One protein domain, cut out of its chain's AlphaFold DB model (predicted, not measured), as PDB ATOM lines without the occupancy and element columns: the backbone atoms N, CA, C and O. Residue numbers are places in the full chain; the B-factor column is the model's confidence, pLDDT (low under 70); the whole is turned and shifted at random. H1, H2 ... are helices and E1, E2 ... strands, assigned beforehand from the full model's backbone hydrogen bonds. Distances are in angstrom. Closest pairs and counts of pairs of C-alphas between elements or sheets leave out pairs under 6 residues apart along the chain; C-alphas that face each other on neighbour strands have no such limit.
ATOM      1  N   LEU A   2     -11.011  -2.786  30.117       68.88
ATOM      2  CA  LEU A   2      -9.812  -2.586  29.312       68.88
ATOM      3  C   LEU A   2      -8.752  -2.026  30.262       68.88
ATOM      4  O   LEU A   2      -9.053  -1.114  31.028       68.88
ATOM      5  N   THR A   3      -7.573  -2.639  30.294       77.19
ATOM      6  CA  THR A   3      -6.447  -2.181  31.109       77.19
ATOM      7  C   THR A   3      -5.217  -2.119  30.229       77.19
ATOM      8  O   THR A   3      -4.945  -3.041  29.462       77.19
ATOM      9  N   GLU A   4      -4.472  -1.035  30.369       80.12
ATOM     10  CA  GLU A   4      -3.210  -0.803  29.683       80.12
ATOM     11  C   GLU A   4      -2.142  -0.531  30.737       80.12
ATOM     12  O   GLU A   4      -2.430  -0.042  31.830       80.12
ATOM     13  N   THR A   5      -0.905  -0.915  30.441       84.38
ATOM     14  CA  THR A   5       0.235  -0.723  31.340       84.38
ATOM     15  C   THR A   5       1.404  -0.175  30.540       84.38
ATOM     16  O   THR A   5       1.573  -0.504  29.364       84.38
ATOM     17  N   ALA A   6       2.210   0.681  31.168       81.88
ATOM     18  CA  ALA A   6       3.391   1.234  30.523       81.88
ATOM     19  C   ALA A   6       4.357   0.108  30.116       81.88
ATOM     20  O   ALA A   6       4.592  -0.835  30.873       81.88
ATOM     21  N   SER A   7       4.947   0.215  28.927       80.31
ATOM     22  CA  SER A   7       5.930  -0.763  28.456       80.31
ATOM     23  C   SER A   7       7.227  -0.693  29.273       80.31
ATOM     24  O   SER A   7       7.686   0.386  29.647       80.31
ATOM     25  N   ALA A   8       7.852  -1.848  29.511       79.12
ATOM     26  CA  ALA A   8       9.238  -1.935  29.964       79.12
ATOM     27  C   ALA A   8      10.154  -2.011  28.733       79.12
ATOM     28  O   ALA A   8       9.820  -2.680  27.753       79.12
ATOM     29  N   ARG A   9      11.320  -1.352  28.761       75.75
ATOM     30  CA  ARG A   9      12.247  -1.274  27.615       75.75
ATOM     31  C   ARG A   9      12.768  -2.666  27.235       75.75
ATOM     32  O   ARG A   9      13.783  -3.100  27.770       75.75
ATOM     33  N   LEU A  10      12.075  -3.362  26.328       76.25
ATOM     34  CA  LEU A  10      12.359  -4.755  25.951       76.25
ATOM     35  C   LEU A  10      12.597  -5.642  27.188       76.25
ATOM     36  O   LEU A  10      13.628  -6.295  27.308       76.25
ATOM     37  N   ALA A  11      11.664  -5.591  28.146       80.75
ATOM     38  CA  ALA A  11      11.727  -6.298  29.433       80.75
ATOM     39  C   ALA A  11      12.861  -5.882  30.397       80.75
ATOM     40  O   ALA A  11      12.985  -6.470  31.472       80.75
ATOM     41  N   SER A  12      13.643  -4.848  30.079       86.00
ATOM     42  CA  SER A  12      14.599  -4.270  31.028       86.00
ATOM     43  C   SER A  12      13.870  -3.407  32.062       86.00
ATOM     44  O   SER A  12      13.022  -2.597  31.666       86.00
ATOM     45  N   PRO A  13      14.205  -3.530  33.361       87.62
ATOM     46  CA  PRO A  13      13.767  -2.581  34.374       87.62
ATOM     47  C   PRO A  13      14.109  -1.150  33.966       87.62
ATOM     48  O   PRO A  13      15.213  -0.872  33.490       87.62
ATOM     49  N   ILE A  14      13.161  -0.244  34.158       90.25
ATOM     50  CA  ILE A  14      13.368   1.192  33.981       90.25
ATOM     51  C   ILE A  14      13.007   1.900  35.274       90.25
ATOM     52  O   ILE A  14      12.130   1.450  36.003       90.25
ATOM     53  N   LYS A  15      13.664   3.023  35.541       90.88
ATOM     54  CA  LYS A  15      13.324   3.882  36.667       90.88
ATOM     55  C   LYS A  15      12.692   5.160  36.145       90.88
ATOM     56  O   LYS A  15      13.282   5.840  35.304       90.88
ATOM     57  N   ILE A  16      11.487   5.459  36.615       89.00
ATOM     58  CA  ILE A  16      10.732   6.645  36.211       89.00
ATOM     59  C   ILE A  16      10.372   7.422  37.470       89.00
ATOM     60  O   ILE A  16       9.637   6.927  38.316       89.00
ATOM     61  N   GLU A  17      10.875   8.645  37.579       90.88
ATOM     62  CA  GLU A  17      10.454   9.580  38.627       90.88
ATOM     63  C   GLU A  17       9.066  10.142  38.289       90.88
ATOM     64  O   GLU A  17       8.761  10.356  37.109       90.88
ATOM     65  N   PHE A  18       8.238  10.407  39.303       90.19
ATOM     66  CA  PHE A  18       6.862  10.881  39.125       90.19
ATOM     67  C   PHE A  18       6.774  12.140  38.260       90.19
ATOM     68  O   PHE A  18       6.025  12.197  37.286       90.19
ATOM     69  N   GLU A  19       7.645  13.104  38.533       89.81
ATOM     70  CA  GLU A  19       7.706  14.393  37.849       89.81
ATOM     71  C   GLU A  19       8.187  14.260  36.395       89.81
ATOM     72  O   GLU A  19       8.004  15.168  35.586       89.81
ATOM     73  N   LYS A  20       8.812  13.127  36.045       86.81
ATOM     74  CA  LYS A  20       9.314  12.828  34.695       86.81
ATOM     75  C   LYS A  20       8.319  12.034  33.849       86.81
ATOM     76  O   LYS A  20       8.623  11.733  32.691       86.81
ATOM     77  N   MET A  21       7.153  11.679  34.393       85.88
ATOM     78  CA  MET A  21       6.111  11.004  33.623       85.88
ATOM     79  C   MET A  21       5.578  11.938  32.540       85.88
ATOM     80  O   MET A  21       5.184  13.071  32.814       85.88
ATOM     81  N   ARG A  22       5.587  11.462  31.293       78.69
ATOM     82  CA  ARG A  22       5.175  12.263  30.138       78.69
ATOM     83  C   ARG A  22       3.660  12.421  30.137       78.69
ATOM     84  O   ARG A  22       2.945  11.426  30.122       78.69
ATOM     85  N   VAL A  23       3.202  13.669  30.115       73.06
ATOM     86  CA  VAL A  23       1.805  13.997  29.822       73.06
ATOM     87  C   VAL A  23       1.575  13.767  28.337       73.06
ATOM     88  O   VAL A  23       2.290  14.343  27.509       73.06
ATOM     89  N   ASP A  24       0.597  12.931  28.003       64.00
ATOM     90  CA  ASP A  24       0.172  12.768  26.621       64.00
ATOM     91  C   ASP A  24      -0.908  13.810  26.314       64.00
ATOM     92  O   ASP A  24      -2.073  13.690  26.699       64.00
ATOM     93  N   ALA A  25      -0.490  14.886  25.648       51.94
ATOM     94  CA  ALA A  25      -1.386  15.971  25.268       51.94
ATOM     95  C   ALA A  25      -2.392  15.567  24.172       51.94
ATOM     96  O   ALA A  25      -3.355  16.303  23.962       51.94
ATOM     97  N   SER A  26      -2.183  14.442  23.474       52.53
ATOM     98  CA  SER A  26      -3.104  13.947  22.438       52.53
ATOM     99  C   SER A  26      -4.335  13.270  23.032       52.53
ATOM    100  O   SER A  26      -5.421  13.439  22.487       52.53
ATOM    101  N   ASP A  27      -4.178  12.588  24.167       54.56
ATOM    102  CA  ASP A  27      -5.235  11.756  24.763       54.56
ATOM    103  C   ASP A  27      -5.927  12.405  25.963       54.56
ATOM    104  O   ASP A  27      -6.740  11.779  26.645       54.56
ATOM    105  N   ASN A  28      -5.602  13.671  26.249       61.88
ATOM    106  CA  ASN A  28      -6.058  14.369  27.452       61.88
ATOM    107  C   ASN A  28      -5.751  13.549  28.730       61.88
ATOM    108  O   ASN A  28      -6.512  13.566  29.702       61.88
ATOM    109  N   TYR A  29      -4.644  12.796  28.701       72.31
ATOM    110  CA  TYR A  29      -4.223  11.872  29.745       72.31
ATOM    111  C   TYR A  29      -2.976  12.413  30.445       72.31
ATOM    112  O   TYR A  29      -1.896  12.547  29.864       72.31
ATOM    113  N   ASP A  30      -3.136  12.715  31.729       83.44
ATOM    114  CA  ASP A  30      -2.064  13.180  32.597       83.44
ATOM    115  C   ASP A  30      -1.794  12.104  33.664       83.44
ATOM    116  O   ASP A  30      -2.579  11.980  34.608       83.44
ATOM    117  N   PRO A  31      -0.708  11.312  33.541       84.44
ATOM    118  CA  PRO A  31      -0.403  10.239  34.490       84.44
ATOM    119  C   PRO A  31      -0.060  10.765  35.888       84.44
ATOM    120  O   PRO A  31      -0.025   9.986  36.840       84.44
ATOM    121  N   GLN A  32       0.189  12.070  36.028       88.06
ATOM    122  CA  GLN A  32       0.476  12.708  37.308       88.06
ATOM    123  C   GLN A  32      -0.803  13.174  38.019       88.06
ATOM    124  O   GLN A  32      -0.755  13.595  39.176       88.06
ATOM    125  N   LYS A  33      -1.968  13.099  37.363       87.62
ATOM    126  CA  LYS A  33      -3.242  13.547  37.929       87.62
ATOM    127  C   LYS A  33      -4.222  12.404  38.083       87.62
ATOM    128  O   LYS A  33      -4.349  11.516  37.246       87.62
ATOM    129  N   THR A  34      -4.968  12.476  39.177       87.69
ATOM    130  CA  THR A  34      -6.117  11.599  39.383       87.69
ATOM    131  C   THR A  34      -7.178  11.929  38.341       87.69
ATOM    132  O   THR A  34      -7.546  13.091  38.172       87.69
ATOM    133  N   SER A  35      -7.686  10.907  37.660       82.75
ATOM    134  CA  SER A  35      -8.784  11.032  36.702       82.75
ATOM    135  C   SER A  35      -9.776   9.883  36.864       82.75
ATOM    136  O   SER A  35      -9.514   8.913  37.573       82.75
ATOM    137  N   THR A  36     -10.921   9.963  36.187       79.50
ATOM    138  CA  THR A  36     -11.925   8.887  36.199       79.50
ATOM    139  C   THR A  36     -11.373   7.564  35.670       79.50
ATOM    140  O   THR A  36     -11.756   6.506  36.161       79.50
ATOM    141  N   ASN A  37     -10.452   7.621  34.703       76.31
ATOM    142  CA  ASN A  37      -9.839   6.441  34.090       76.31
ATOM    143  C   ASN A  37      -8.511   6.051  34.763       76.31
ATOM    144  O   ASN A  37      -8.011   4.952  34.539       76.31
ATOM    145  N   PHE A  38      -7.956   6.918  35.616       82.31
ATOM    146  CA  PHE A  38      -6.735   6.672  36.380       82.31
ATOM    147  C   PHE A  38      -6.874   7.221  37.811       82.31
ATOM    148  O   PHE A  38      -6.292   8.251  38.160       82.31
ATOM    149  N   PRO A  39      -7.689   6.562  38.660       84.94
ATOM    150  CA  PRO A  39      -8.076   7.098  39.966       84.94
ATOM    151  C   PRO A  39      -6.949   7.053  41.006       84.94
ATOM    152  O   PRO A  39      -7.055   7.679  42.056       84.94
ATOM    153  N   LYS A  40      -5.879   6.295  40.746       87.44
ATOM    154  CA  LYS A  40      -4.732   6.171  41.647       87.44
ATOM    155  C   LYS A  40      -3.425   6.319  40.862       87.44
ATOM    156  O   LYS A  40      -2.905   5.309  40.385       87.44
ATOM    157  N   PRO A  41      -2.892   7.547  40.740       88.75
ATOM    158  CA  PRO A  41      -1.632   7.791  40.050       88.75
ATOM    159  C   PRO A  41      -0.466   6.977  40.620       88.75
ATOM    160  O   PRO A  41      -0.269   6.924  41.840       88.75
ATOM    161  N   TRP A  42       0.319   6.347  39.743       89.19
ATOM    162  CA  TRP A  42       1.559   5.672  40.133       89.19
ATOM    163  C   TRP A  42       2.590   6.723  40.547       89.19
ATOM    164  O   TRP A  42       2.806   7.675  39.815       89.19
ATOM    165  N   GLN A  43       3.224   6.567  41.709       91.81
ATOM    166  CA  GLN A  43       4.096   7.594  42.308       91.81
ATOM    167  C   GLN A  43       5.551   7.542  41.801       91.81
ATOM    168  O   GLN A  43       6.447   8.108  42.419       91.81
ATOM    169  N   GLY A  44       5.800   6.846  40.690       90.69
ATOM    170  CA  GLY A  44       7.146   6.599  40.178       90.69
ATOM    171  C   GLY A  44       7.908   5.523  40.958       90.69
ATOM    172  O   GLY A  44       7.410   4.940  41.924       90.69
ATOM    173  N   GLY A  45       9.118   5.228  40.490       93.06
ATOM    174  CA  GLY A  45      10.000   4.190  41.016       93.06
ATOM    175  C   GLY A  45      10.521   3.252  39.932       93.06
ATOM    176  O   GLY A  45      10.573   3.600  38.747       93.06
ATOM    177  N   ASP A  46      10.926   2.059  40.359       92.88
ATOM    178  CA  ASP A  46      11.322   0.990  39.450       92.88
ATOM    179  C   ASP A  46      10.081   0.384  38.787       92.88
ATOM    180  O   ASP A  46       9.066   0.123  39.433       92.88
ATOM    181  N   TRP A  47      10.172   0.165  37.481       91.50
ATOM    182  CA  TRP A  47       9.140  -0.446  36.661       91.50
ATOM    183  C   TRP A  47       9.725  -1.623  35.896       91.50
ATOM    184  O   TRP A  47      10.653  -1.473  35.094       91.50
ATOM    185  N   THR A  48       9.188  -2.810  36.150       92.12
ATOM    186  CA  THR A  48       9.699  -4.068  35.608       92.12
ATOM    187  C   THR A  48       8.635  -4.821  34.812       92.12
ATOM    188  O   THR A  48       7.433  -4.589  34.941       92.12
ATOM    189  N   LEU A  49       9.063  -5.816  34.027       92.44
ATOM    190  CA  LEU A  49       8.135  -6.754  33.385       92.44
ATOM    191  C   LEU A  49       7.266  -7.510  34.409       92.44
ATOM    192  O   LEU A  49       6.122  -7.870  34.118       92.44
ATOM    193  N   ARG A  50       7.791  -7.741  35.620       92.19
ATOM    194  CA  ARG A  50       7.032  -8.370  36.702       92.19
ATOM    195  C   ARG A  50       5.898  -7.464  37.175       92.19
ATOM    196  O   ARG A  50       4.817  -7.983  37.420       92.19
ATOM    197  N   ASP A  51       6.106  -6.151  37.245       91.44
ATOM    198  CA  ASP A  51       5.058  -5.200  37.638       91.44
ATOM    199  C   ASP A  51       3.930  -5.162  36.610       91.44
ATOM    200  O   ASP A  51       2.763  -5.289  36.980       91.44
ATOM    201  N   ILE A  52       4.280  -5.119  35.319       91.12
ATOM    202  CA  ILE A  52       3.330  -5.262  34.205       91.12
ATOM    203  C   ILE A  52       2.506  -6.542  34.375       91.12
ATOM    204  O   ILE A  52       1.277  -6.506  34.389       91.12
ATOM    205  N   THR A  53       3.182  -7.680  34.555       92.62
ATOM    206  CA  THR A  53       2.520  -8.984  34.704       92.62
ATOM    207  C   THR A  53       1.600  -8.996  35.922       92.62
ATOM    208  O   THR A  53       0.425  -9.325  35.800       92.62
ATOM    209  N   ASN A  54       2.094  -8.566  37.084       93.25
ATOM    210  CA  ASN A  54       1.319  -8.510  38.319       93.25
ATOM    211  C   ASN A  54       0.071  -7.636  38.165       93.25
ATOM    212  O   ASN A  54      -1.006  -8.038  38.607       93.25
ATOM    213  N   TYR A  55       0.185  -6.472  37.522       90.25
ATOM    214  CA  TYR A  55      -0.933  -5.552  37.318       90.25
ATOM    215  C   TYR A  55      -2.002  -6.160  36.403       90.25
ATOM    216  O   TYR A  55      -3.189  -6.175  36.747       90.25
ATOM    217  N   MET A  56      -1.585  -6.727  35.267       91.31
ATOM    218  CA  MET A  56      -2.492  -7.352  34.300       91.31
ATOM    219  C   MET A  56      -3.171  -8.594  34.893       91.31
ATOM    220  O   MET A  56      -4.387  -8.773  34.763       91.31
ATOM    221  N   THR A  57      -2.412  -9.430  35.607       93.94
ATOM    222  CA  THR A  57      -2.916 -10.631  36.280       93.94
ATOM    223  C   THR A  57      -3.889 -10.269  37.400       93.94
ATOM    224  O   THR A  57      -4.996 -10.803  37.437       93.94
ATOM    225  N   THR A  58      -3.535  -9.317  38.267       93.25
ATOM    226  CA  THR A  58      -4.408  -8.859  39.360       93.25
ATOM    227  C   THR A  58      -5.714  -8.291  38.818       93.25
ATOM    228  O   THR A  58      -6.786  -8.655  39.301       93.25
ATOM    229  N   SER A  59      -5.647  -7.457  37.776       90.50
ATOM    230  CA  SER A  59      -6.833  -6.889  37.125       90.50
ATOM    231  C   SER A  59      -7.738  -7.983  36.549       90.50
ATOM    232  O   SER A  59      -8.949  -7.974  36.777       90.50
ATOM    233  N   SER A  60      -7.151  -8.977  35.875       93.69
ATOM    234  CA  SER A  60      -7.884 -10.107  35.293       93.69
ATOM    235  C   SER A  60      -8.561 -10.973  36.360       93.69
ATOM    236  O   SER A  60      -9.757 -11.246  36.266       93.69
ATOM    237  N   PHE A  61      -7.843 -11.363  37.418       95.38
ATOM    238  CA  PHE A  61      -8.423 -12.168  38.500       95.38
ATOM    239  C   PHE A  61      -9.464 -11.398  39.310       95.38
ATOM    240  O   PHE A  61     -10.479 -11.974  39.695       95.38
ATOM    241  N   THR A  62      -9.264 -10.097  39.525       94.00
ATOM    242  CA  THR A  62     -10.251  -9.250  40.205       94.00
ATOM    243  C   THR A  62     -11.534  -9.144  39.385       94.00
ATOM    244  O   THR A  62     -12.622  -9.250  39.947       94.00
ATOM    245  N   LEU A  63     -11.432  -9.019  38.056       92.62
ATOM    246  CA  LEU A  63     -12.594  -9.052  37.166       92.62
ATOM    247  C   LEU A  63     -13.347 -10.385  37.265       92.62
ATOM    248  O   LEU A  63     -14.568 -10.384  37.403       92.62
ATOM    249  N   LEU A  64     -12.631 -11.513  37.215       94.19
ATOM    250  CA  LEU A  64     -13.239 -12.843  37.315       94.19
ATOM    251  C   LEU A  64     -13.903 -13.066  38.676       94.19
ATOM    252  O   LEU A  64     -15.022 -13.574  38.730       94.19
ATOM    253  N   LYS A  65     -13.254 -12.636  39.763       96.75
ATOM    254  CA  LYS A  65     -13.815 -12.670  41.117       96.75
ATOM    255  C   LYS A  65     -15.074 -11.810  41.218       96.75
ATOM    256  O   LYS A  65     -16.103 -12.281  41.682       96.75
ATOM    257  N   HIS A  66     -15.038 -10.580  40.707       95.56
ATOM    258  CA  HIS A  66     -16.217  -9.719  40.682       95.56
ATOM    259  C   HIS A  66     -17.364 -10.354  39.878       95.56
ATOM    260  O   HIS A  66     -18.521 -10.296  40.296       95.56
ATOM    261  N   ALA A  67     -17.065 -10.971  38.730       94.50
ATOM    262  CA  ALA A  67     -18.060 -11.664  37.918       94.50
ATOM    263  C   ALA A  67     -18.661 -12.883  38.637       94.50
ATOM    264  O   ALA A  67     -19.870 -13.091  38.541       94.50
ATOM    265  N   SER A  68     -17.858 -13.659  39.376       96.69
ATOM    266  CA  SER A  68     -18.344 -14.821  40.128       96.69
ATOM    267  C   SER A  68     -19.188 -14.418  41.342       96.69
ATOM    268  O   SER A  68     -20.266 -14.978  41.542       96.69
ATOM    269  N   GLU A  69     -18.757 -13.403  42.094       98.12
ATOM    270  CA  GLU A  69     -19.476 -12.860  43.254       98.12
ATOM    271  C   GLU A  69     -20.793 -12.174  42.849       98.12
ATOM    272  O   GLU A  69     -21.780 -12.248  43.576       98.12
ATOM    273  N   ASN A  70     -20.848 -11.573  41.653       97.69
ATOM    274  CA  ASN A  70     -22.020 -10.851  41.139       97.69
ATOM    275  C   ASN A  70     -22.718 -11.579  39.976       97.69
ATOM    276  O   ASN A  70     -23.376 -10.945  39.144       97.69
ATOM    277  N   ARG A  71     -22.581 -12.911  39.891       96.69
ATOM    278  CA  ARG A  71     -23.009 -13.722  38.732       96.69
ATOM    279  C   ARG A  71     -24.448 -13.458  38.289       96.69
ATOM    280  O   ARG A  71     -24.722 -13.329  37.100       96.69
ATOM    281  N   GLU A  72     -25.375 -13.347  39.240       97.44
ATOM    282  CA  GLU A  72     -26.790 -13.162  38.925       97.44
ATOM    283  C   GLU A  72     -27.058 -11.796  38.310       97.44
ATOM    284  O   GLU A  72     -27.843 -11.703  37.371       97.44
ATOM    285  N   ALA A  73     -26.405 -10.749  38.816       96.50
ATOM    286  CA  ALA A  73     -26.545  -9.403  38.283       96.50
ATOM    287  C   ALA A  73     -26.030  -9.346  36.840       96.50
ATOM    288  O   ALA A  73     -26.725  -8.830  35.965       96.50
ATOM    289  N   TRP A  74     -24.867  -9.949  36.571       94.88
ATOM    290  CA  TRP A  74     -24.304 -10.028  35.222       94.88
ATOM    291  C   TRP A  74     -25.198 -10.811  34.260       94.88
ATOM    292  O   TRP A  74     -25.507 -10.304  33.182       94.88
ATOM    293  N   LEU A  75     -25.680 -11.995  34.649       95.62
ATOM    294  CA  LEU A  75     -26.558 -12.815  33.806       95.62
ATOM    295  C   LEU A  75     -27.919 -12.145  33.559       95.62
ATOM    296  O   LEU A  75     -28.379 -12.089  32.417       95.62
ATOM    297  N   LYS A  76     -28.546 -11.575  34.600       97.12
ATOM    298  CA  LYS A  76     -29.806 -10.822  34.473       97.12
ATOM    299  C   LYS A  76     -29.620  -9.600  33.574       97.12
ATOM    300  O   LYS A  76     -30.476  -9.334  32.731       97.12
ATOM    301  N   ARG A  77     -28.503  -8.874  33.709       95.94
ATOM    302  CA  ARG A  77     -28.209  -7.706  32.870       95.94
ATOM    303  C   ARG A  77     -27.939  -8.099  31.420       95.94
ATOM    304  O   ARG A  77     -28.483  -7.444  30.538       95.94
ATOM    305  N   PHE A  78     -27.173  -9.162  31.177       94.12
ATOM    306  CA  PHE A  78     -26.942  -9.708  29.838       94.12
ATOM    307  C   PHE A  78     -28.266 -10.070  29.151       94.12
ATOM    308  O   PHE A  78     -28.539  -9.592  28.050       94.12
ATOM    309  N   TYR A  79     -29.139 -10.813  29.842       95.00
ATOM    310  CA  TYR A  79     -30.476 -11.140  29.341       95.00
ATOM    311  C   TYR A  79     -31.323  -9.886  29.075       95.00
ATOM    312  O   TYR A  79     -31.937  -9.772  28.017       95.00
ATOM    313  N   ALA A  80     -31.343  -8.925  30.005       96.38
ATOM    314  CA  ALA A  80     -32.114  -7.694  29.853       96.38
ATOM    315  C   ALA A  80     -31.645  -6.855  28.653       96.38
ATOM    316  O   ALA A  80     -32.483  -6.319  27.931       96.38
ATOM    317  N   ILE A  81     -30.330  -6.771  28.413       94.25
ATOM    318  CA  ILE A  81     -29.760  -6.101  27.235       94.25
ATOM    319  C   ILE A  81     -30.202  -6.814  25.954       94.25
ATOM    320  O   ILE A  81     -30.662  -6.151  25.030       94.25
ATOM    321  N   GLY A  82     -30.118  -8.147  25.907       93.06
ATOM    322  CA  GLY A  82     -30.560  -8.927  24.748       93.06
ATOM    323  C   GLY A  82     -32.055  -8.764  24.465       93.06
ATOM    324  O   GLY A  82     -32.444  -8.504  23.329       93.06
ATOM    325  N   LYS A  83     -32.895  -8.834  25.503       94.88
ATOM    326  CA  LYS A  83     -34.346  -8.622  25.397       94.88
ATOM    327  C   LYS A  83     -34.691  -7.217  24.897       94.88
ATOM    328  O   LYS A  83     -35.595  -7.065  24.083       94.88
ATOM    329  N   GLU A  84     -33.982  -6.198  25.376       94.00
ATOM    330  CA  GLU A  84     -34.160  -4.824  24.898       94.00
ATOM    331  C   GLU A  84     -33.652  -4.650  23.460       94.00
ATOM    332  O   GLU A  84     -34.248  -3.905  22.691       94.00
ATOM    333  N   ALA A  85     -32.594  -5.353  23.052       92.00
ATOM    334  CA  ALA A  85     -32.085  -5.284  21.683       92.00
ATOM    335  C   ALA A  85     -33.062  -5.881  20.652       92.00
ATOM    336  O   ALA A  85     -33.154  -5.367  19.539       92.00
ATOM    337  N   THR A  86     -33.817  -6.923  21.020       95.62
ATOM    338  CA  THR A  86     -34.745  -7.630  20.115       95.62
ATOM    339  C   THR A  86     -36.201  -7.190  20.225       95.62
ATOM    340  O   THR A  86     -37.060  -7.720  19.516       95.62
ATOM    341  N   ARG A  87     -36.520  -6.222  21.091       95.25
ATOM    342  CA  ARG A  87     -37.899  -5.745  21.235       95.25
ATOM    343  C   ARG A  87     -38.442  -5.179  19.912       95.25
ATOM    344  O   ARG A  87     -37.680  -4.633  19.107       95.25
TER     345      ARG A  87
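AT A GLANCE: This is residues 2 to 87 of the 461 residues of an uncharacterized protein of Acidobacteria bacterium (UniProt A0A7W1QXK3). A long straight helix, H1, has a small two-stranded hairpin, E1 and E2, with long loops at its first end, and a second helix, H2, turning off at its other end to make a corner like an L. Most of H2 sticks out free of the rest, in residues 71 to 73 and 76 to 85. The printed part has 86 residues, with two named strands and two named helices in the order E1, E2, H1, H2; the sheet's order is E1 - E2, antiparallel, and the class is mostly helix. The whole is elongated, spanning 52 by 28 by 21 A, and only just loose, close to extended, with a radius of gyration of the C-alphas of 18.0 A.

HOW THE PARTS SIT: Residues 2 to 13 have no named element. E1, residues 14 to 17, and E2, residues 44 to 47, form a hairpin, antiparallel at 177 degrees. C-alphas 15 and 46 face each other at 4.5 A; N 45 and O 16 are within hydrogen-bond range at 2.8 A, as are N 14 and O 47 at 2.9 A. H1, residues 49 to 69, is apart from E1. H2, residues 71 to 85, is close to H1 but not clearly touching: their closest C-alphas, of Ala 67 and Trp 74, are 7.0 A apart, and their lines are about perpendicular at 79 degrees. H2 is apart from both strands. In H1 and H2 every O i to N i+4 pair is within hydrogen-bond range.

IN THESE COORDINATES: E1 begins at C-alpha 14, (13.368, 1.192, 33.981). H1 measures 30.0 A from C-alpha 49, (8.135, -6.754, 33.385), to C-alpha 69. H2 measures 21.1 A and ends at C-alpha 85, (-32.085, -5.284, 21.683).

THE WHOLE: The C-alphas farthest apart, of Lys 15 and Arg 87, are 54.4 A apart. The printed part has no cut. The link from E1 to E2 is long, with 26 residues; those from E2 to H1 and H1 to H2 are tight. The model's pLDDT is under 70 at residue 2 and residues 24 to 28.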